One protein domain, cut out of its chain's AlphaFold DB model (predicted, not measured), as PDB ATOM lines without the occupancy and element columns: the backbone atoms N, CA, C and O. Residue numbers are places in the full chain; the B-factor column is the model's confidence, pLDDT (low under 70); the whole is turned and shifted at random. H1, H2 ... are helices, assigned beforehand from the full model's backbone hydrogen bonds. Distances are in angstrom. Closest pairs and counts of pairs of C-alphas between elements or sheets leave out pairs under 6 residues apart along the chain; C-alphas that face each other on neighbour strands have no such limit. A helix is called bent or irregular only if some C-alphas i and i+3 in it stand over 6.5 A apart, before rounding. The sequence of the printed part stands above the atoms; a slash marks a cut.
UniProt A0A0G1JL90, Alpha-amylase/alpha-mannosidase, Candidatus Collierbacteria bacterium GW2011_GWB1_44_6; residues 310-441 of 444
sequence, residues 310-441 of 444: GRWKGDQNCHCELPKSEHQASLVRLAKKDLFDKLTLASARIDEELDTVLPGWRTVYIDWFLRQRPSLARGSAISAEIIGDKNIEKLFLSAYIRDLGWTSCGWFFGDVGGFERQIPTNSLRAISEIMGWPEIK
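What this domain is: This is residues 310 to 441 of the 444 residues of the protein "Alpha-amylase/alpha-mannosidase" of Candidatus Collierbacteria bacterium GW2011_GWB1_44_6 (UniProt A0A0G1JL90). One long helix, H2, runs along most of the length of the model, and H4 and H6 pack on it to make a bundle of three helices, loosely aligned; H3 turns off at a steep angle where H2 ends, making a corner with it. Toward the other end the short helices H1 and H5 meet beside the bundle, and a long link without a named element, residues 314 to 325, folds back to the start of H2. The printed part has 132 residues with six named helices, H1 to H6 in order, and no named strand: the class is all helix. It is compact, with a radius of gyration of the C-alphas of 16.3 A, yet elongated in outline, spanning 52 by 32 by 23 A.

How they stand to each other: Start at H2, residues 326 to 357, which shares the place of hub with H6, residues 419 to 435; each touches three helices. With H4, residues 390 to 405, they form an up and down bundle, each helix running against the one before it. Residues 343 to 357 of H2 touch H4, closest at the C-alphas of Ile 350 and Leu 395, 6.5 A, opposite ways at a shallow tilt of 33 degrees, only just short of steep. Residues 339 to 346 of H2 touch residues 424 to 431 of H6, closest at the C-alphas of Leu 343 and Leu 428, 6.6 A, the same way at 38 degrees, only just steep. H4 and H6 touch, closest at the C-alphas of Gly 405 and Pro 424, 4.2 A, opposite ways at a shallow tilt of 16 degrees. With two of these three tilts shallow, the packing is only just mostly aligned. Look next at H3, residues 361 to 378: it is close to H2 but not clearly touching, with the C-alphas of Leu 354 and Trp 361 6.6 A apart, at a steep tilt of 54 degrees. H1, residues 310 to 313, touches residues 333 to 340 of H2, closest at the C-alphas of Lys 313 and Lys 337, 5.7 A. H5, residues 409 to 412, touches H1 at the C-alphas of Trp 312 and Trp 411, 5.0 A. Every O i to N i+4 pair is within hydrogen-bond range in H2 and H4; H3 has 11 of 14 and H6 11 of 13, while H1 and H5 are too short for such a pair.

Where its parts are: Find C-alpha 326 at (-1.266, 2.210, 26.842); from there H2 runs 46.1 A to C-alpha 357 at (-43.246, -16.725, 25.139). H3 measures 26.0 A and is irregular, its C-alphas 371 and 374 being 7.1 A apart, with a kink of 43 degrees near residue 371. H4 measures 22.0 A. H6 runs 25.0 A to C-alpha 435 at (-34.978, -9.383, 34.602), with a kink of 25 degrees near residue 426.

The domain as a whole: The C-alphas farthest apart, of Ser 325 and Gly 388, are 52.0 A apart. The printed part has no cut; the links H1 to H2 and H3 to H4 are long. Mean pLDDT of the printed part is 93.3, and no printed residue is under 70.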
ATOM      1  N   GLY A 310     -13.669  -1.823  15.495       92.44
ATOM      2  CA  GLY A 310     -13.032  -2.003  16.800       92.44
ATOM      3  C   GLY A 310     -13.307  -0.894  17.817       92.44
ATOM      4  O   GLY A 310     -13.347  -1.167  19.022       92.44
ATOM      5  N   ARG A 311     -13.595   0.334  17.349       91.75
ATOM      6  CA  ARG A 311     -13.946   1.503  18.183       91.75
ATOM      7  C   ARG A 311     -15.080   1.204  19.168       91.75
ATOM      8  O   ARG A 311     -15.024   1.654  20.317       91.75
ATOM      9  N   TRP A 312     -16.079   0.441  18.728       93.62
ATOM     10  CA  TRP A 312     -17.289   0.153  19.501       93.62
ATOM     11  C   TRP A 312     -17.207  -1.159  20.298       93.62
ATOM     12  O   TRP A 312     -17.885  -1.284  21.312       93.62
ATOM     13  N   LYS A 313     -16.353  -2.107  19.890       90.25
ATOM     14  CA  LYS A 313     -16.194  -3.433  20.527       90.25
ATOM     15  C   LYS A 313     -15.155  -3.482  21.651       90.25
ATOM     16  O   LYS A 313     -15.173  -4.402  22.465       90.25
ATOM     17  N   GLY A 314     -14.252  -2.498  21.707       86.00
ATOM     18  CA  GLY A 314     -13.100  -2.539  22.612       86.00
ATOM     19  C   GLY A 314     -11.959  -3.410  22.080       86.00
ATOM     20  O   GLY A 314     -11.252  -4.043  22.863       86.00
ATOM     21  N   ASP A 315     -11.776  -3.454  20.757       86.88
ATOM     22  CA  ASP A 315     -10.731  -4.265  20.126       86.88
ATOM     23  C   ASP A 315      -9.331  -3.808  20.543       86.88
ATOM     24  O   ASP A 315      -9.029  -2.612  20.566       86.88
ATOM     25  N   GLN A 316      -8.443  -4.773  20.801       84.25
ATOM     26  CA  GLN A 316      -7.072  -4.522  21.268       84.25
ATOM     27  C   GLN A 316      -6.255  -3.644  20.310       84.25
ATOM     28  O   GLN A 316      -5.447  -2.839  20.762       84.25
ATOM     29  N   ASN A 317      -6.512  -3.759  19.005       84.00
ATOM     30  CA  ASN A 317      -5.796  -3.021  17.961       84.00
ATOM     31  C   ASN A 317      -6.443  -1.669  17.623       84.00
ATOM     32  O   ASN A 317      -5.966  -0.957  16.744       84.00
ATOM     33  N   CYS A 318      -7.552  -1.307  18.276       86.50
ATOM     34  CA  CYS A 318      -8.180  -0.015  18.053       86.50
ATOM     35  C   CYS A 318      -7.450   1.072  18.852       86.50
ATOM     36  O   CYS A 318      -7.194   0.903  20.048       86.50
ATOM     37  N   HIS A 319      -7.158   2.205  18.212       85.00
ATOM     38  CA  HIS A 319      -6.494   3.361  18.832       85.00
ATOM     39  C   HIS A 319      -7.357   4.630  18.839       85.00
ATOM     40  O   HIS A 319      -6.898   5.698  19.241       85.00
ATOM     41  N   CYS A 320      -8.616   4.527  18.415       84.88
ATOM     42  CA  CYS A 320      -9.502   5.669  18.263       84.88
ATOM     43  C   CYS A 320      -9.813   6.347  19.607       84.88
ATOM     44  O   CYS A 320     -10.435   5.740  20.480       84.88
ATOM     45  N   GLU A 321      -9.404   7.615  19.739       83.12
ATOM     46  CA  GLU A 321      -9.685   8.493  20.892       83.12
ATOM     47  C   GLU A 321      -9.279   7.921  22.255       83.12
ATOM     48  O   GLU A 321      -9.828   8.294  23.291       83.12
ATOM     49  N   LEU A 322      -8.297   7.019  22.276       84.38
ATOM     50  CA  LEU A 322      -7.803   6.440  23.517       84.38
ATOM     51  C   LEU A 322      -6.787   7.360  24.213       84.38
ATOM     52  O   LEU A 322      -6.081   8.133  23.555       84.38
ATOM     53  N   PRO A 323      -6.663   7.260  25.551       85.38
ATOM     54  CA  PRO A 323      -5.585   7.906  26.284       85.38
ATOM     55  C   PRO A 323      -4.209   7.551  25.710       85.38
ATOM     56  O   PRO A 323      -3.967   6.422  25.292       85.38
ATOM     57  N   LYS A 324      -3.262   8.495  25.774       87.50
ATOM     58  CA  LYS A 324      -1.881   8.273  25.302       87.50
ATOM     59  C   LYS A 324      -1.145   7.168  26.070       87.50
ATOM     60  O   LYS A 324      -0.186   6.603  25.556       87.50
ATOM     61  N   SER A 325      -1.544   6.900  27.314       92.19
ATOM     62  CA  SER A 325      -0.977   5.816  28.115       92.19
ATOM     63  C   SER A 325      -1.601   4.488  27.705       92.19
ATOM     64  O   SER A 325      -2.800   4.299  27.893       92.19
ATOM     65  N   GLU A 326      -0.787   3.543  27.231       92.25
ATOM     66  CA  GLU A 326      -1.266   2.210  26.842       92.25
ATOM     67  C   GLU A 326      -1.936   1.469  28.009       92.25
ATOM     68  O   GLU A 326      -2.914   0.755  27.818       92.25
ATOM     69  N   HIS A 327      -1.480   1.693  29.246       91.56
ATOM     70  CA  HIS A 327      -2.148   1.129  30.416       91.56
ATOM     71  C   HIS A 327      -3.592   1.645  30.548       91.56
ATOM     72  O   HIS A 327      -4.516   0.854  30.713       91.56
ATOM     73  N   GLN A 328      -3.803   2.958  30.414       90.50
ATOM     74  CA  GLN A 328      -5.142   3.556  30.466       90.50
ATOM     75  C   GLN A 328      -5.988   3.173  29.243       90.50
ATOM     76  O   GLN A 328      -7.164   2.854  29.394       90.50
ATOM     77  N   ALA A 329      -5.394   3.150  28.049       91.19
ATOM     78  CA  ALA A 329      -6.047   2.703  26.821       91.19
ATOM     79  C   ALA A 329      -6.545   1.254  26.941       91.19
ATOM     80  O   ALA A 329      -7.692   0.963  26.604       91.19
ATOM     81  N   SER A 330      -5.724   0.360  27.494       91.62
ATOM     82  CA  SER A 330      -6.091  -1.032  27.757       91.62
ATOM     83  C   SER A 330      -7.270  -1.146  28.731       91.62
ATOM     84  O   SER A 330      -8.209  -1.891  28.462       91.62
ATOM     85  N   LEU A 331      -7.298  -0.345  29.805       90.81
ATOM     86  CA  LEU A 331      -8.440  -0.304  30.730       90.81
ATOM     87  C   LEU A 331      -9.734   0.153  30.041       90.81
ATOM     88  O   LEU A 331     -10.784  -0.449  30.260       90.81
ATOM     89  N   VAL A 332      -9.664   1.169  29.173       90.94
ATOM     90  CA  VAL A 332     -10.817   1.617  28.373       90.94
ATOM     91  C   VAL A 332     -11.312   0.487  27.470       90.94
ATOM     92  O   VAL A 332     -12.509   0.204  27.443       90.94
ATOM     93  N   ARG A 333     -10.408  -0.185  26.746       92.56
ATOM     94  CA  ARG A 333     -10.763  -1.306  25.861       92.56
ATOM     95  C   ARG A 333     -11.409  -2.455  26.637       92.56
ATOM     96  O   ARG A 333     -12.446  -2.949  26.207       92.56
ATOM     97  N   LEU A 334     -10.858  -2.825  27.795       92.56
ATOM     98  CA  LEU A 334     -11.418  -3.863  28.667       92.56
ATOM     99  C   LEU A 334     -12.819  -3.500  29.170       92.56
ATOM    100  O   LEU A 334     -13.717  -4.336  29.109       92.56
ATOM    101  N   ALA A 335     -13.034  -2.255  29.604       92.00
ATOM    102  CA  ALA A 335     -14.352  -1.789  30.031       92.00
ATOM    103  C   ALA A 335     -15.369  -1.813  28.876       92.00
ATOM    104  O   ALA A 335     -16.492  -2.284  29.052       92.00
ATOM    105  N   LYS A 336     -14.975  -1.369  27.671       93.12
ATOM    106  CA  LYS A 336     -15.823  -1.468  26.470       93.12
ATOM    107  C   LYS A 336     -16.160  -2.923  26.141       93.12
ATOM    108  O   LYS A 336     -17.322  -3.216  25.880       93.12
ATOM    109  N   LYS A 337     -15.170  -3.818  26.187       94.31
ATOM    110  CA  LYS A 337     -15.354  -5.241  25.886       94.31
ATOM    111  C   LYS A 337     -16.305  -5.917  26.876       94.31
ATOM    112  O   LYS A 337     -17.181  -6.653  26.441       94.31
ATOM    113  N   ASP A 338     -16.186  -5.615  28.172       94.88
ATOM    114  CA  ASP A 338     -17.100  -6.112  29.214       94.88
ATOM    115  C   ASP A 338     -18.554  -5.712  28.933       94.88
ATOM    116  O   ASP A 338     -19.445  -6.562  28.921       94.88
ATOM    117  N   LEU A 339     -18.789  -4.424  28.651       95.50
ATOM    118  CA  LEU A 339     -20.116  -3.920  28.296       95.50
ATOM    119  C   LEU A 339     -20.637  -4.571  27.012       95.50
ATOM    120  O   LEU A 339     -21.801  -4.964  26.956       95.50
ATOM    121  N   PHE A 340     -19.786  -4.692  25.989       96.19
ATOM    122  CA  PHE A 340     -20.152  -5.258  24.693       96.19
ATOM    123  C   PHE A 340     -20.596  -6.718  24.832       96.19
ATOM    124  O   PHE A 340     -21.662  -7.092  24.340       96.19
ATOM    125  N   ASP A 341     -19.819  -7.532  25.547       96.69
ATOM    126  CA  ASP A 341     -20.113  -8.953  25.746       96.69
ATOM    127  C   ASP A 341     -21.393  -9.155  26.555       96.69
ATOM    128  O   ASP A 341     -22.243  -9.968  26.186       96.69
ATOM    129  N   LYS A 342     -21.579  -8.371  27.622       97.56
ATOM    130  CA  LYS A 342     -22.778  -8.445  28.466       97.56
ATOM    131  C   LYS A 342     -24.030  -7.977  27.738       97.56
ATOM    132  O   LYS A 342     -25.073  -8.608  27.887       97.56
ATOM    133  N   LEU A 343     -23.948  -6.912  26.936       97.50
ATOM    134  CA  LEU A 343     -25.100  -6.448  26.162       97.50
ATOM    135  C   LEU A 343     -25.427  -7.405  25.017       97.50
ATOM    136  O   LEU A 343     -26.603  -7.634  24.749       97.50
ATOM    137  N   THR A 344     -24.423  -8.039  24.408       97.62
ATOM    138  CA  THR A 344     -24.627  -9.116  23.426       97.62
ATOM    139  C   THR A 344     -25.341 -10.310  24.063       97.62
ATOM    140  O   THR A 344     -26.352 -10.770  23.535       97.62
ATOM    141  N   LEU A 345     -24.879 -10.763  25.235       97.56
ATOM    142  CA  LEU A 345     -25.511 -11.846  25.992       97.56
ATOM    143  C   LEU A 345     -26.958 -11.505  26.376       97.56
ATOM    144  O   LEU A 345     -27.861 -12.308  26.146       97.56
ATOM    145  N   ALA A 346     -27.187 -10.307  26.921       98.25
ATOM    146  CA  ALA A 346     -28.523  -9.836  27.271       98.25
ATOM    147  C   ALA A 346     -29.435  -9.770  26.039       98.25
ATOM    148  O   ALA A 346     -30.588 -10.182  26.114       98.25
ATOM    149  N   SER A 347     -28.913  -9.301  24.901       98.00
ATOM    150  CA  SER A 347     -29.666  -9.199  23.647       98.00
ATOM    151  C   SER A 347     -30.149 -10.561  23.167       98.00
ATOM    152  O   SER A 347     -31.343 -10.722  22.933       98.00
ATOM    153  N   ALA A 348     -29.243 -11.540  23.082       97.75
ATOM    154  CA  ALA A 348     -29.577 -12.893  22.648       97.75
ATOM    155  C   ALA A 348     -30.609 -13.551  23.574       97.75
ATOM    156  O   ALA A 348     -31.575 -14.140  23.102       97.75
ATOM    157  N   ARG A 349     -30.441 -13.394  24.893       97.81
ATOM    158  CA  ARG A 349     -31.359 -13.974  25.877       97.81
ATOM    159  C   ARG A 349     -32.747 -13.330  25.853       97.81
ATOM    160  O   ARG A 349     -33.737 -14.041  25.980       97.81
ATOM    161  N   ILE A 350     -32.833 -12.006  25.696       98.44
ATOM    162  CA  ILE A 350     -34.123 -11.306  25.555       98.44
ATOM    163  C   ILE A 350     -34.863 -11.820  24.317       98.44
ATOM    164  O   ILE A 350     -36.049 -12.125  24.415       98.44
ATOM    165  N   ASP A 351     -34.168 -11.935  23.182       97.75
ATOM    166  CA  ASP A 351     -34.763 -12.428  21.937       97.75
ATOM    167  C   ASP A 351     -35.231 -13.887  22.077       97.75
ATOM    168  O   ASP A 351     -36.364 -14.185  21.715       97.75
ATOM    169  N   GLU A 352     -34.425 -14.774  22.672       97.75
ATOM    170  CA  GLU A 352     -34.788 -16.185  22.905       97.75
ATOM    171  C   GLU A 352     -36.005 -16.338  23.834       97.75
ATOM    172  O   GLU A 352     -36.923 -17.121  23.555       97.75
ATOM    173  N   GLU A 353     -36.047 -15.582  24.937       97.81
ATOM    174  CA  GLU A 353     -37.191 -15.601  25.852       97.81
ATOM    175  C   GLU A 353     -38.455 -15.082  25.150       97.81
ATOM    176  O   GLU A 353     -39.512 -15.700  25.278       97.81
ATOM    177  N   LEU A 354     -38.351 -14.009  24.357       97.62
ATOM    178  CA  LEU A 354     -39.465 -13.468  23.576       97.62
ATOM    179  C   LEU A 354     -39.942 -14.422  22.475       97.62
ATOM    180  O   LEU A 354     -41.147 -14.615  22.333       97.62
ATOM    181  N   ASP A 355     -39.029 -15.063  21.745       96.94
ATOM    182  CA  ASP A 355     -39.364 -16.068  20.731       96.94
ATOM    183  C   ASP A 355     -40.088 -17.275  21.360       96.94
ATOM    184  O   ASP A 355     -40.964 -17.869  20.732       96.94
ATOM    185  N   THR A 356     -39.778 -17.598  22.620       97.00
ATOM    186  CA  THR A 356     -40.429 -18.677  23.376       97.00
ATOM    187  C   THR A 356     -41.827 -18.290  23.864       97.00
ATOM    188  O   THR A 356     -42.771 -19.067  23.708       97.00
ATOM    189  N   VAL A 357     -41.977 -17.118  24.493       96.44
ATOM    190  CA  VAL A 357     -43.246 -16.725  25.139       96.44
ATOM    191  C   VAL A 357     -44.230 -16.049  24.186       96.44
ATOM    192  O   VAL A 357     -45.433 -16.062  24.446       96.44
ATOM    193  N   LEU A 358     -43.740 -15.460  23.094       95.94
ATOM    194  CA  LEU A 358     -44.539 -14.752  22.097       95.94
ATOM    195  C   LEU A 358     -43.917 -14.910  20.691       95.94
ATOM    196  O   LEU A 358     -43.318 -13.972  20.162       95.94
ATOM    197  N   PRO A 359     -44.061 -16.074  20.031       94.88
ATOM    198  CA  PRO A 359     -43.594 -16.250  18.657       94.88
ATOM    199  C   PRO A 359     -44.147 -15.163  17.722       94.88
ATOM    200  O   PRO A 359     -45.352 -14.914  17.688       94.88
ATOM    201  N   GLY A 360     -43.266 -14.508  16.962       93.44
ATOM    202  CA  GLY A 360     -43.639 -13.362  16.122       93.44
ATOM    203  C   GLY A 360     -43.755 -12.028  16.873       93.44
ATOM    204  O   GLY A 360     -44.296 -11.068  16.323       93.44
ATOM    205  N   TRP A 361     -43.227 -11.932  18.100       96.06
ATOM    206  CA  TRP A 361     -43.256 -10.716  18.924       96.06
ATOM    207  C   TRP A 361     -42.738  -9.463  18.215       96.06
ATOM    208  O   TRP A 361     -43.189  -8.377  18.560       96.06
ATOM    209  N   ARG A 362     -41.830  -9.583  17.234       96.56
ATOM    210  CA  ARG A 362     -41.236  -8.439  16.521       96.56
ATOM    211  C   ARG A 362     -42.295  -7.527  15.901       96.56
ATOM    212  O   ARG A 362     -42.224  -6.324  16.111       96.56
ATOM    213  N   THR A 363     -43.335  -8.068  15.259       96.00
ATOM    214  CA  THR A 363     -44.446  -7.252  14.724       96.00
ATOM    215  C   THR A 363     -45.171  -6.488  15.836       96.00
ATOM    216  O   THR A 363     -45.402  -5.287  15.730       96.00
ATOM    217  N   VAL A 364     -45.466  -7.157  16.956       95.81
ATOM    218  CA  VAL A 364     -46.136  -6.539  18.115       95.81
ATOM    219  C   VAL A 364     -45.245  -5.484  18.778       95.81
ATOM    220  O   VAL A 364     -45.725  -4.449  19.245       95.81
ATOM    221  N   TYR A 365     -43.941  -5.742  18.825       97.44
ATOM    222  CA  TYR A 365     -42.949  -4.845  19.389       97.44
ATOM    223  C   TYR A 365     -42.746  -3.609  18.526       97.44
ATOM    224  O   TYR A 365     -42.688  -2.529  19.096       97.44
ATOM    225  N   ILE A 366     -42.731  -3.726  17.195       98.06
ATOM    226  CA  ILE A 366     -42.705  -2.573  16.280       98.06
ATOM    227  C   ILE A 366     -43.899  -1.654  16.568       98.06
ATOM    228  O   ILE A 366     -43.713  -0.474  16.870       98.06
ATOM    229  N   ASP A 367     -45.120  -2.193  16.594       96.81
ATOM    230  CA  ASP A 367     -46.332  -1.412  16.879       96.81
ATOM    231  C   ASP A 367     -46.322  -0.779  18.278       96.81
ATOM    232  O   ASP A 367     -46.836   0.325  18.504       96.81
ATOM    233  N   TRP A 368     -45.778  -1.482  19.271       97.38
ATOM    234  CA  TRP A 368     -45.607  -0.934  20.612       97.38
ATOM    235  C   TRP A 368     -44.536   0.164  20.643       97.38
ATOM    236  O   TRP A 368     -44.818   1.248  21.151       97.38
ATOM    237  N   PHE A 369     -43.368  -0.068  20.047       97.94
ATOM    238  CA  PHE A 369     -42.243   0.863  19.961       97.94
ATOM    239  C   PHE A 369     -42.666   2.177  19.305       97.94
ATOM    240  O   PHE A 369     -42.422   3.253  19.853       97.94
ATOM    241  N   LEU A 370     -43.384   2.104  18.179       97.88
ATOM    242  CA  LEU A 370     -43.888   3.279  17.469       97.88
ATOM    243  C   LEU A 370     -44.789   4.153  18.357       97.88
ATOM    244  O   LEU A 370     -44.736   5.379  18.268       97.88
ATOM    245  N   ARG A 371     -45.567   3.549  19.266       96.38
ATOM    246  CA  ARG A 371     -46.398   4.275  20.243       96.38
ATOM    247  C   ARG A 371     -45.594   4.903  21.384       96.38
ATOM    248  O   ARG A 371     -46.077   5.854  21.996       96.38
ATOM    249  N   GLN A 372     -44.385   4.414  21.665       96.31
ATOM    250  CA  GLN A 372     -43.501   4.952  22.709       96.31
ATOM    251  C   GLN A 372     -42.670   6.155  22.250       96.31
ATOM    252  O   GLN A 372     -42.176   6.916  23.086       96.31
ATOM    253  N   ARG A 373     -42.550   6.372  20.937       96.75
ATOM    254  CA  ARG A 373     -41.785   7.477  20.338       96.75
ATOM    255  C   ARG A 373     -42.066   8.852  20.968       96.75
ATOM    256  O   ARG A 373     -41.109   9.500  21.405       96.75
ATOM    257  N   PRO A 374     -43.335   9.297  21.138       96.00
ATOM    258  CA  PRO A 374     -43.605  10.595  21.756       96.00
ATOM    259  C   PRO A 374     -43.152  10.667  23.218       96.00
ATOM    260  O   PRO A 374     -42.763  11.738  23.686       96.00
ATOM    261  N   SER A 375     -43.195   9.546  23.947       96.25
ATOM    262  CA  SER A 375     -42.734   9.477  25.335       96.25
ATOM    263  C   SER A 375     -41.220   9.659  25.414       96.25
ATOM    264  O   SER A 375     -40.766  10.500  26.189       96.25
ATOM    265  N   LEU A 376     -40.450   8.975  24.556       96.50
ATOM    266  CA  LEU A 376     -38.998   9.163  24.468       96.50
ATOM    267  C   LEU A 376     -38.642  10.615  24.119       96.50
ATOM    268  O   LEU A 376     -37.840  11.240  24.810       96.50
ATOM    269  N   ALA A 377     -39.292  11.182  23.099       96.19
ATOM    270  CA  ALA A 377     -39.044  12.550  22.639       96.19
ATOM    271  C   ALA A 377     -39.341  13.622  23.704       96.19
ATOM    272  O   ALA A 377     -38.641  14.634  23.794       96.19
ATOM    273  N   ARG A 378     -40.368  13.399  24.536       95.31
ATOM    274  CA  ARG A 378     -40.745  14.283  25.654       95.31
ATOM    275  C   ARG A 378     -39.935  14.038  26.928       95.31
ATOM    276  O   ARG A 378     -40.053  14.829  27.860       95.31
ATOM    277  N   GLY A 379     -39.181  12.942  27.015       94.00
ATOM    278  CA  GLY A 379     -38.585  12.487  28.274       94.00
ATOM    279  C   GLY A 379     -39.627  12.012  29.296       94.00
ATOM    280  O   GLY A 379     -39.411  12.113  30.503       94.00
ATOM    281  N   SER A 380     -40.786  11.547  28.825       95.44
ATOM    282  CA  SER A 380     -41.795  10.879  29.655       95.44
ATOM    283  C   SER A 380     -41.434   9.406  29.845       95.44
ATOM    284  O   SER A 380     -40.675   8.838  29.062       95.44
ATOM    285  N   ALA A 381     -41.963   8.789  30.899       95.94
ATOM    286  CA  ALA A 381     -41.684   7.394  31.197       95.94
ATOM    287  C   ALA A 381     -42.243   6.456  30.110       95.94
ATOM    288  O   ALA A 381     -43.402   6.578  29.713       95.94
ATOM    289  N   ILE A 382     -41.417   5.518  29.645       96.62
ATOM    290  CA  ILE A 382     -41.841   4.408  28.788       96.62
ATOM    291  C   ILE A 382     -42.520   3.353  29.661       96.62
ATOM    292  O   ILE A 382     -42.005   3.010  30.728       96.62
ATOM    293  N   SER A 383     -43.660   2.833  29.207       91.88
ATOM    294  CA  SER A 383     -44.411   1.784  29.900       91.88
ATOM    295  C   SER A 383     -44.871   0.706  28.921       91.88
ATOM    296  O   SER A 383     -45.281   0.993  27.792       91.88
ATOM    297  N   ALA A 384     -44.834  -0.544  29.378       88.12
ATOM    298  CA  ALA A 384     -45.417  -1.683  28.680       88.12
ATOM    299  C   ALA A 384     -46.606  -2.292  29.447       88.12
ATOM    300  O   ALA A 384     -47.058  -3.376  29.094       88.12
ATOM    301  N   GLU A 385     -47.174  -1.590  30.439       80.75
ATOM    302  CA  GLU A 385     -48.330  -2.077  31.220       80.75
ATOM    303  C   GLU A 385     -49.535  -2.426  30.325       80.75
ATOM    304  O   GLU A 385     -50.302  -3.340  30.624       80.75
ATOM    305  N   ILE A 386     -49.672  -1.748  29.178       78.38
ATOM    306  CA  ILE A 386     -50.728  -2.009  28.185       78.38
ATOM    307  C   ILE A 386     -50.678  -3.425  27.589       78.38
ATOM    308  O   ILE A 386     -51.671  -3.879  27.026       78.38
ATOM    309  N   ILE A 387     -49.548  -4.128  27.704       83.44
ATOM    310  CA  ILE A 387     -49.417  -5.523  27.275       83.44
ATOM    311  C   ILE A 387     -50.236  -6.459  28.182       83.44
ATOM    312  O   ILE A 387     -50.678  -7.513  27.734       83.44
ATOM    313  N   GLY A 388     -50.483  -6.081  29.443       83.00
ATOM    314  CA  GLY A 388     -51.334  -6.815  30.387       83.00
ATOM    315  C   GLY A 388     -50.718  -8.090  30.985       83.00
ATOM    316  O   GLY A 388     -51.174  -8.545  32.034       83.00
ATOM    317  N   ASP A 389     -49.666  -8.640  30.373       90.50
ATOM    318  CA  ASP A 389     -48.856  -9.737  30.911       90.50
ATOM    319  C   ASP A 389     -47.539  -9.197  31.486       90.50
ATOM    320  O   ASP A 389     -46.711  -8.652  30.758       90.50
ATOM    321  N   LYS A 390     -47.314  -9.400  32.790       90.38
ATOM    322  CA  LYS A 390     -46.124  -8.900  33.498       90.38
ATOM    323  C   LYS A 390     -44.804  -9.489  32.991       90.38
ATOM    324  O   LYS A 390     -43.772  -8.827  33.074       90.38
ATOM    325  N   ASN A 391     -44.803 -10.734  32.513       91.62
ATOM    326  CA  ASN A 391     -43.600 -11.362  31.967       91.62
ATOM    327  C   ASN A 391     -43.265 -10.816  30.579       91.62
ATOM    328  O   ASN A 391     -42.089 -10.636  30.272       91.62
ATOM    329  N   ILE A 392     -44.274 -10.521  29.760       94.62
ATOM    330  CA  ILE A 392     -44.052  -9.896  28.452       94.62
ATOM    331  C   ILE A 392     -43.698  -8.413  28.632       94.62
ATOM    332  O   ILE A 392     -42.794  -7.920  27.965       94.62
ATOM    333  N   GLU A 393     -44.326  -7.720  29.588       94.75
ATOM    334  CA  GLU A 393     -44.020  -6.329  29.946       94.75
ATOM    335  C   GLU A 393     -42.529  -6.141  30.264       94.75
ATOM    336  O   GLU A 393     -41.868  -5.304  29.648       94.75
ATOM    337  N   LYS A 394     -41.970  -6.950  31.179       95.75
ATOM    338  CA  LYS A 394     -40.544  -6.861  31.538       95.75
ATOM    339  C   LYS A 394     -39.622  -7.145  30.344       95.75
ATOM    340  O   LYS A 394     -38.575  -6.508  30.231       95.75
ATOM    341  N   LEU A 395     -40.009  -8.058  29.444       97.75
ATOM    342  CA  LEU A 395     -39.232  -8.397  28.250       97.75
ATOM    343  C   LEU A 395     -39.274  -7.269  27.216       97.75
ATOM    344  O   LEU A 395     -38.230  -6.906  26.688       97.75
ATOM    345  N   PHE A 396     -40.439  -6.661  26.979       97.88
ATOM    346  CA  PHE A 396     -40.590  -5.521  26.067       97.88
ATOM    347  C   PHE A 396     -39.830  -4.294  26.573       97.88
ATOM    348  O   PHE A 396     -39.117  -3.651  25.806       97.88
ATOM    349  N   LEU A 397     -39.913  -3.994  27.875       97.81
ATOM    350  CA  LEU A 397     -39.108  -2.926  28.470       97.81
ATOM    351  C   LEU A 397     -37.611  -3.231  28.354       97.81
ATOM    352  O   LEU A 397     -36.844  -2.353  27.971       97.81
ATOM    353  N   SER A 398     -37.189  -4.469  28.621       98.31
ATOM    354  CA  SER A 398     -35.781  -4.867  28.499       98.31
ATOM    355  C   SER A 398     -35.275  -4.802  27.058       98.31
ATOM    356  O   SER A 398     -34.164  -4.326  26.837       98.31
ATOM    357  N   ALA A 399     -36.090  -5.206  26.080       98.38
ATOM    358  CA  ALA A 399     -35.807  -5.064  24.653       98.38
ATOM    359  C   ALA A 399     -35.630  -3.587  24.261       98.38
ATOM    360  O   ALA A 399     -34.635  -3.230  23.637       98.38
ATOM    361  N   TYR A 400     -36.515  -2.708  24.735       98.50
ATOM    362  CA  TYR A 400     -36.427  -1.268  24.480       98.50
ATOM    363  C   TYR A 400     -35.167  -0.639  25.070       98.50
ATOM    364  O   TYR A 400     -34.465   0.132  24.414       98.50
ATOM    365  N   ILE A 401     -34.852  -0.986  26.320       98.44
ATOM    366  CA  ILE A 401     -33.644  -0.516  27.005       98.44
ATOM    367  C   ILE A 401     -32.392  -1.032  26.291       98.44
ATOM    368  O   ILE A 401     -31.440  -0.276  26.120       98.44
ATOM    369  N   ARG A 402     -32.390  -2.293  25.849       98.00
ATOM    370  CA  ARG A 402     -31.302  -2.890  25.066       98.00
ATOM    371  C   ARG A 402     -31.073  -2.120  23.771       98.00
ATOM    372  O   ARG A 402     -29.927  -1.789  23.479       98.00
ATOM    373  N   ASP A 403     -32.131  -1.825  23.019       97.88
ATOM    374  CA  ASP A 403     -32.015  -1.130  21.734       97.88
ATOM    375  C   ASP A 403     -31.403   0.266  21.936       97.88
ATOM    376  O   ASP A 403     -30.447   0.638  21.256       97.88
ATOM    377  N   LEU A 404     -31.849   1.008  22.958       97.69
ATOM    378  CA  LEU A 404     -31.218   2.284  23.306       97.69
ATOM    379  C   LEU A 404     -29.787   2.114  23.837       97.69
ATOM    380  O   LEU A 404     -28.926   2.935  23.517       97.69
ATOM    381  N   GLY A 405     -29.497   1.042  24.575       97.31
ATOM    382  CA  GLY A 405     -28.157   0.678  25.040       97.31
ATOM    383  C   GLY A 405     -27.148   0.466  23.904       97.31
ATOM    384  O   GLY A 405     -25.959   0.747  24.072       97.31
ATOM    385  N   TRP A 406     -27.617   0.045  22.729       97.44
ATOM    386  CA  TRP A 406     -26.802  -0.129  21.525       97.44
ATOM    387  C   TRP A 406     -26.531   1.160  20.734       97.44
ATOM    388  O   TRP A 406     -25.776   1.128  19.760       97.44
ATOM    389  N   THR A 407     -27.083   2.303  21.153       96.19
ATOM    390  CA  THR A 407     -26.842   3.600  20.501       96.19
ATOM    391  C   THR A 407     -25.344   3.909  20.424       96.19
ATOM    392  O   THR A 407     -24.679   4.037  21.455       96.19
ATOM    393  N   SER A 408     -24.812   4.095  19.212       95.56
ATOM    394  CA  SER A 408     -23.369   4.135  18.930       95.56
ATOM    395  C   SER A 408     -22.607   5.199  19.727       95.56
ATOM    396  O   SER A 408     -21.461   4.956  20.108       95.56
ATOM    397  N   CYS A 409     -23.227   6.346  20.039       93.56
ATOM    398  CA  CYS A 409     -22.601   7.426  20.809       93.56
ATOM    399  C   CYS A 409     -22.099   6.945  22.171       93.56
ATOM    400  O   CYS A 409     -21.025   7.347  22.611       93.56
ATOM    401  N   GLY A 410     -22.836   6.025  22.805       92.50
ATOM    402  CA  GLY A 410     -22.440   5.426  24.079       92.50
ATOM    403  C   GLY A 410     -21.171   4.583  23.997       92.50
ATOM    404  O   GLY A 410     -20.595   4.240  25.024       92.50
ATOM    405  N   TRP A 411     -20.709   4.284  22.782       93.31
ATOM    406  CA  TRP A 411     -19.571   3.428  22.478       93.31
ATOM    407  C   TRP A 411     -18.421   4.168  21.783       93.31
ATOM    408  O   TRP A 411     -17.271   3.739  21.925       93.31
ATOM    409  N   PHE A 412     -18.715   5.290  21.118       90.94
ATOM    410  CA  PHE A 412     -17.823   6.024  20.220       90.94
ATOM    411  C   PHE A 412     -16.564   6.579  20.904       90.94
ATOM    412  O   PHE A 412     -15.449   6.301  20.455       90.94
ATOM    413  N   PHE A 413     -16.735   7.299  22.017       85.81
ATOM    414  CA  PHE A 413     -15.650   8.005  22.708       85.81
ATOM    415  C   PHE A 413     -14.754   7.065  23.529       85.81
ATOM    416  O   PHE A 413     -15.192   6.006  24.000       85.81
ATOM    417  N   GLY A 414     -13.488   7.441  23.716       75.75
ATOM    418  CA  GLY A 414     -12.488   6.684  24.484       75.75
ATOM    419  C   GLY A 414     -12.437   6.981  25.988       75.75
ATOM    420  O   GLY A 414     -11.438   6.660  26.628       75.75
ATOM    421  N   ASP A 415     -13.493   7.567  26.558       77.56
ATOM    422  CA  ASP A 415     -13.619   7.825  27.998       77.56
ATOM    423  C   ASP A 415     -14.627   6.859  28.653       77.56
ATOM    424  O   ASP A 415     -15.763   6.706  28.191       77.56
ATOM    425  N   VAL A 416     -14.207   6.200  29.740       74.12
ATOM    426  CA  VAL A 416     -15.052   5.300  30.549       74.12
ATOM    427  C   VAL A 416     -16.022   6.095  31.430       74.12
ATOM    428  O   VAL A 416     -17.123   5.627  31.697       74.12
ATOM    429  N   GLY A 417     -15.640   7.301  31.858       75.62
ATOM    430  CA  GLY A 417     -16.486   8.202  32.647       75.62
ATOM    431  C   GLY A 417     -17.314   9.172  31.802       75.62
ATOM    432  O   GLY A 417     -18.069   9.970  32.360       75.62
ATOM    433  N   GLY A 418     -17.173   9.112  30.473       82.19
ATOM    434  CA  GLY A 418     -17.864   9.991  29.540       82.19
ATOM    435  C   GLY A 418     -19.377   9.909  29.716       82.19
ATOM    436  O   GLY A 418     -19.935   8.849  30.002       82.19
ATOM    437  N   PHE A 419     -20.067  11.031  29.543       86.81
ATOM    438  CA  PHE A 419     -21.499  11.095  29.812       86.81
ATOM    439  C   PHE A 419     -22.292  10.144  28.906       86.81
ATOM    440  O   PHE A 419     -23.138   9.418  29.417       86.81
ATOM    441  N   GLU A 420     -21.963  10.019  27.616       90.44
ATOM    442  CA  GLU A 420     -22.608   9.034  26.738       90.44
ATOM    443  C   GLU A 420     -22.352   7.581  27.154       90.44
ATOM    444  O   GLU A 420     -23.209   6.731  26.913       90.44
ATOM    445  N   ARG A 421     -21.235   7.272  27.836       92.25
ATOM    446  CA  ARG A 421     -20.943   5.908  28.320       92.25
ATOM    447  C   ARG A 421     -22.002   5.407  29.304       92.25
ATOM    448  O   ARG A 421     -22.186   4.201  29.450       92.25
ATOM    449  N   GLN A 422     -22.748   6.318  29.930       92.75
ATOM    450  CA  GLN A 422     -23.881   5.974  30.786       92.75
ATOM    451  C   GLN A 422     -25.005   5.253  30.029       92.75
ATOM    452  O   GLN A 422     -25.727   4.486  30.660       92.75
ATOM    453  N   ILE A 423     -25.141   5.449  28.710       95.31
ATOM    454  CA  ILE A 423     -26.175   4.793  27.895       95.31
ATOM    455  C   ILE A 423     -26.057   3.263  28.001       95.31
ATOM    456  O   ILE A 423     -26.967   2.652  28.568       95.31
ATOM    457  N   PRO A 424     -24.969   2.606  27.545       95.81
ATOM    458  CA  PRO A 424     -24.859   1.152  27.645       95.81
ATOM    459  C   PRO A 424     -24.740   0.665  29.093       95.81
ATOM    460  O   PRO A 424     -25.377  -0.324  29.461       95.81
ATOM    461  N   THR A 425     -23.982   1.372  29.940       95.62
ATOM    462  CA  THR A 425     -23.760   0.966  31.335       95.62
ATOM    463  C   THR A 425     -25.064   0.924  32.128       95.62
ATOM    464  O   THR A 425     -25.369  -0.082  32.773       95.62
ATOM    465  N   ASN A 426     -25.871   1.986  32.085       96.44
ATOM    466  CA  ASN A 426     -27.113   2.009  32.850       96.44
ATOM    467  C   ASN A 426     -28.218   1.184  32.190       96.44
ATOM    468  O   ASN A 426     -29.060   0.650  32.908       96.44
ATOM    469  N   SER A 427     -28.186   1.005  30.866       97.62
ATOM    470  CA  SER A 427     -29.095   0.077  30.183       97.62
ATOM    471  C   SER A 427     -28.907  -1.352  30.694       97.62
ATOM    472  O   SER A 427     -29.873  -1.989  31.103       97.62
ATOM    473  N   LEU A 428     -27.661  -1.829  30.793       98.06
ATOM    474  CA  LEU A 428     -27.364  -3.141  31.375       98.06
ATOM    475  C   LEU A 428     -27.779  -3.255  32.847       98.06
ATOM    476  O   LEU A 428     -28.321  -4.284  33.246       98.06
ATOM    477  N   ARG A 429     -27.557  -2.210  33.658       97.44
ATOM    478  CA  ARG A 429     -28.007  -2.188  35.064       97.44
ATOM    479  C   ARG A 429     -29.530  -2.298  35.162       97.44
ATOM    480  O   ARG A 429     -30.017  -3.131  35.919       97.44
ATOM    481  N   ALA A 430     -30.265  -1.535  34.357       97.50
ATOM    482  CA  ALA A 430     -31.723  -1.574  34.337       97.50
ATOM    483  C   ALA A 430     -32.262  -2.934  33.863       97.50
ATOM    484  O   ALA A 430     -33.147  -3.487  34.510       97.50
ATOM    485  N   ILE A 431     -31.697  -3.520  32.800       98.31
ATOM    486  CA  ILE A 431     -32.081  -4.867  32.337       98.31
ATOM    487  C   ILE A 431     -31.788  -5.909  33.426       98.31
ATOM    488  O   ILE A 431     -32.644  -6.737  33.728       98.31
ATOM    489  N   SER A 432     -30.609  -5.845  34.055       97.94
ATOM    490  CA  SER A 432     -30.219  -6.742  35.152       97.94
ATOM    491  C   SER A 432     -31.225  -6.700  36.304       97.94
ATOM    492  O   SER A 432     -31.612  -7.749  36.817       97.94
ATOM    493  N   GLU A 433     -31.692  -5.508  36.678       96.38
ATOM    494  CA  GLU A 433     -32.676  -5.314  37.747       96.38
ATOM    495  C   GLU A 433     -34.082  -5.786  37.356       96.38
ATOM    496  O   GLU A 433     -34.728  -6.484  38.138       96.38
ATOM    497  N   ILE A 434     -34.552  -5.444  36.153       96.38
ATOM    498  CA  ILE A 434     -35.888  -5.809  35.656       96.38
ATOM    499  C   ILE A 434     -36.014  -7.326  35.482       96.38
ATOM    500  O   ILE A 434     -37.035  -7.912  35.855       96.38
ATOM    501  N   MET A 435     -34.978  -7.958  34.930       97.12
ATOM    502  CA  MET A 435     -34.978  -9.383  34.602       97.12
ATOM    503  C   MET A 435     -34.438 -10.272  35.728       97.12
ATOM    504  O   MET A 435     -34.672 -11.481  35.715       97.12
ATOM    505  N   GLY A 436     -33.742  -9.695  36.712       96.56
ATOM    506  CA  GLY A 436     -33.077 -10.445  37.776       96.56
ATOM    507  C   GLY A 436     -31.852 -11.218  37.282       96.56
ATOM    508  O   GLY A 436     -31.633 -12.347  37.716       96.56
ATOM    509  N   TRP A 437     -31.079 -10.640  36.357       97.44
ATOM    510  CA  TRP A 437     -29.892 -11.251  35.735       97.44
ATOM    511  C   TRP A 437     -28.609 -10.599  36.276       97.44
ATOM    512  O   TRP A 437     -28.085  -9.663  35.661       97.44
ATOM    513  N   PRO A 438     -28.104 -10.994  37.461       96.06
ATOM    514  CA  PRO A 438     -26.940 -10.350  38.079       96.06
ATOM    515  C   PRO A 438     -25.648 -10.475  37.253       96.06
ATOM    516  O   PRO A 438     -24.760  -9.637  37.376       96.06
ATOM    517  N   GLU A 439     -25.539 -11.490  36.402       94.62
ATOM    518  CA  GLU A 439     -24.370 -11.796  35.578       94.62
ATOM    519  C   GLU A 439     -24.104 -10.775  34.463       94.62
ATOM    520  O   GLU A 439     -22.954 -10.584  34.066       94.62
ATOM    521  N   ILE A 440     -25.139 -10.074  33.983       96.12
ATOM    522  CA  ILE A 440     -24.993  -9.024  32.961       96.12
ATOM    523  C   ILE A 440     -24.714  -7.642  33.566       96.12
ATOM    524  O   ILE A 440     -24.568  -6.661  32.834       96.12
ATOM    525  N   LYS A 441     -24.642  -7.528  34.899       94.31
ATOM    526  CA  LYS A 441     -24.353  -6.254  35.557       94.31
ATOM    527  C   LYS A 441     -22.937  -5.785  35.170       94.31
ATOM    528  O   LYS A 441     -21.992  -6.572  35.281       94.31
TER     529      LYS A 441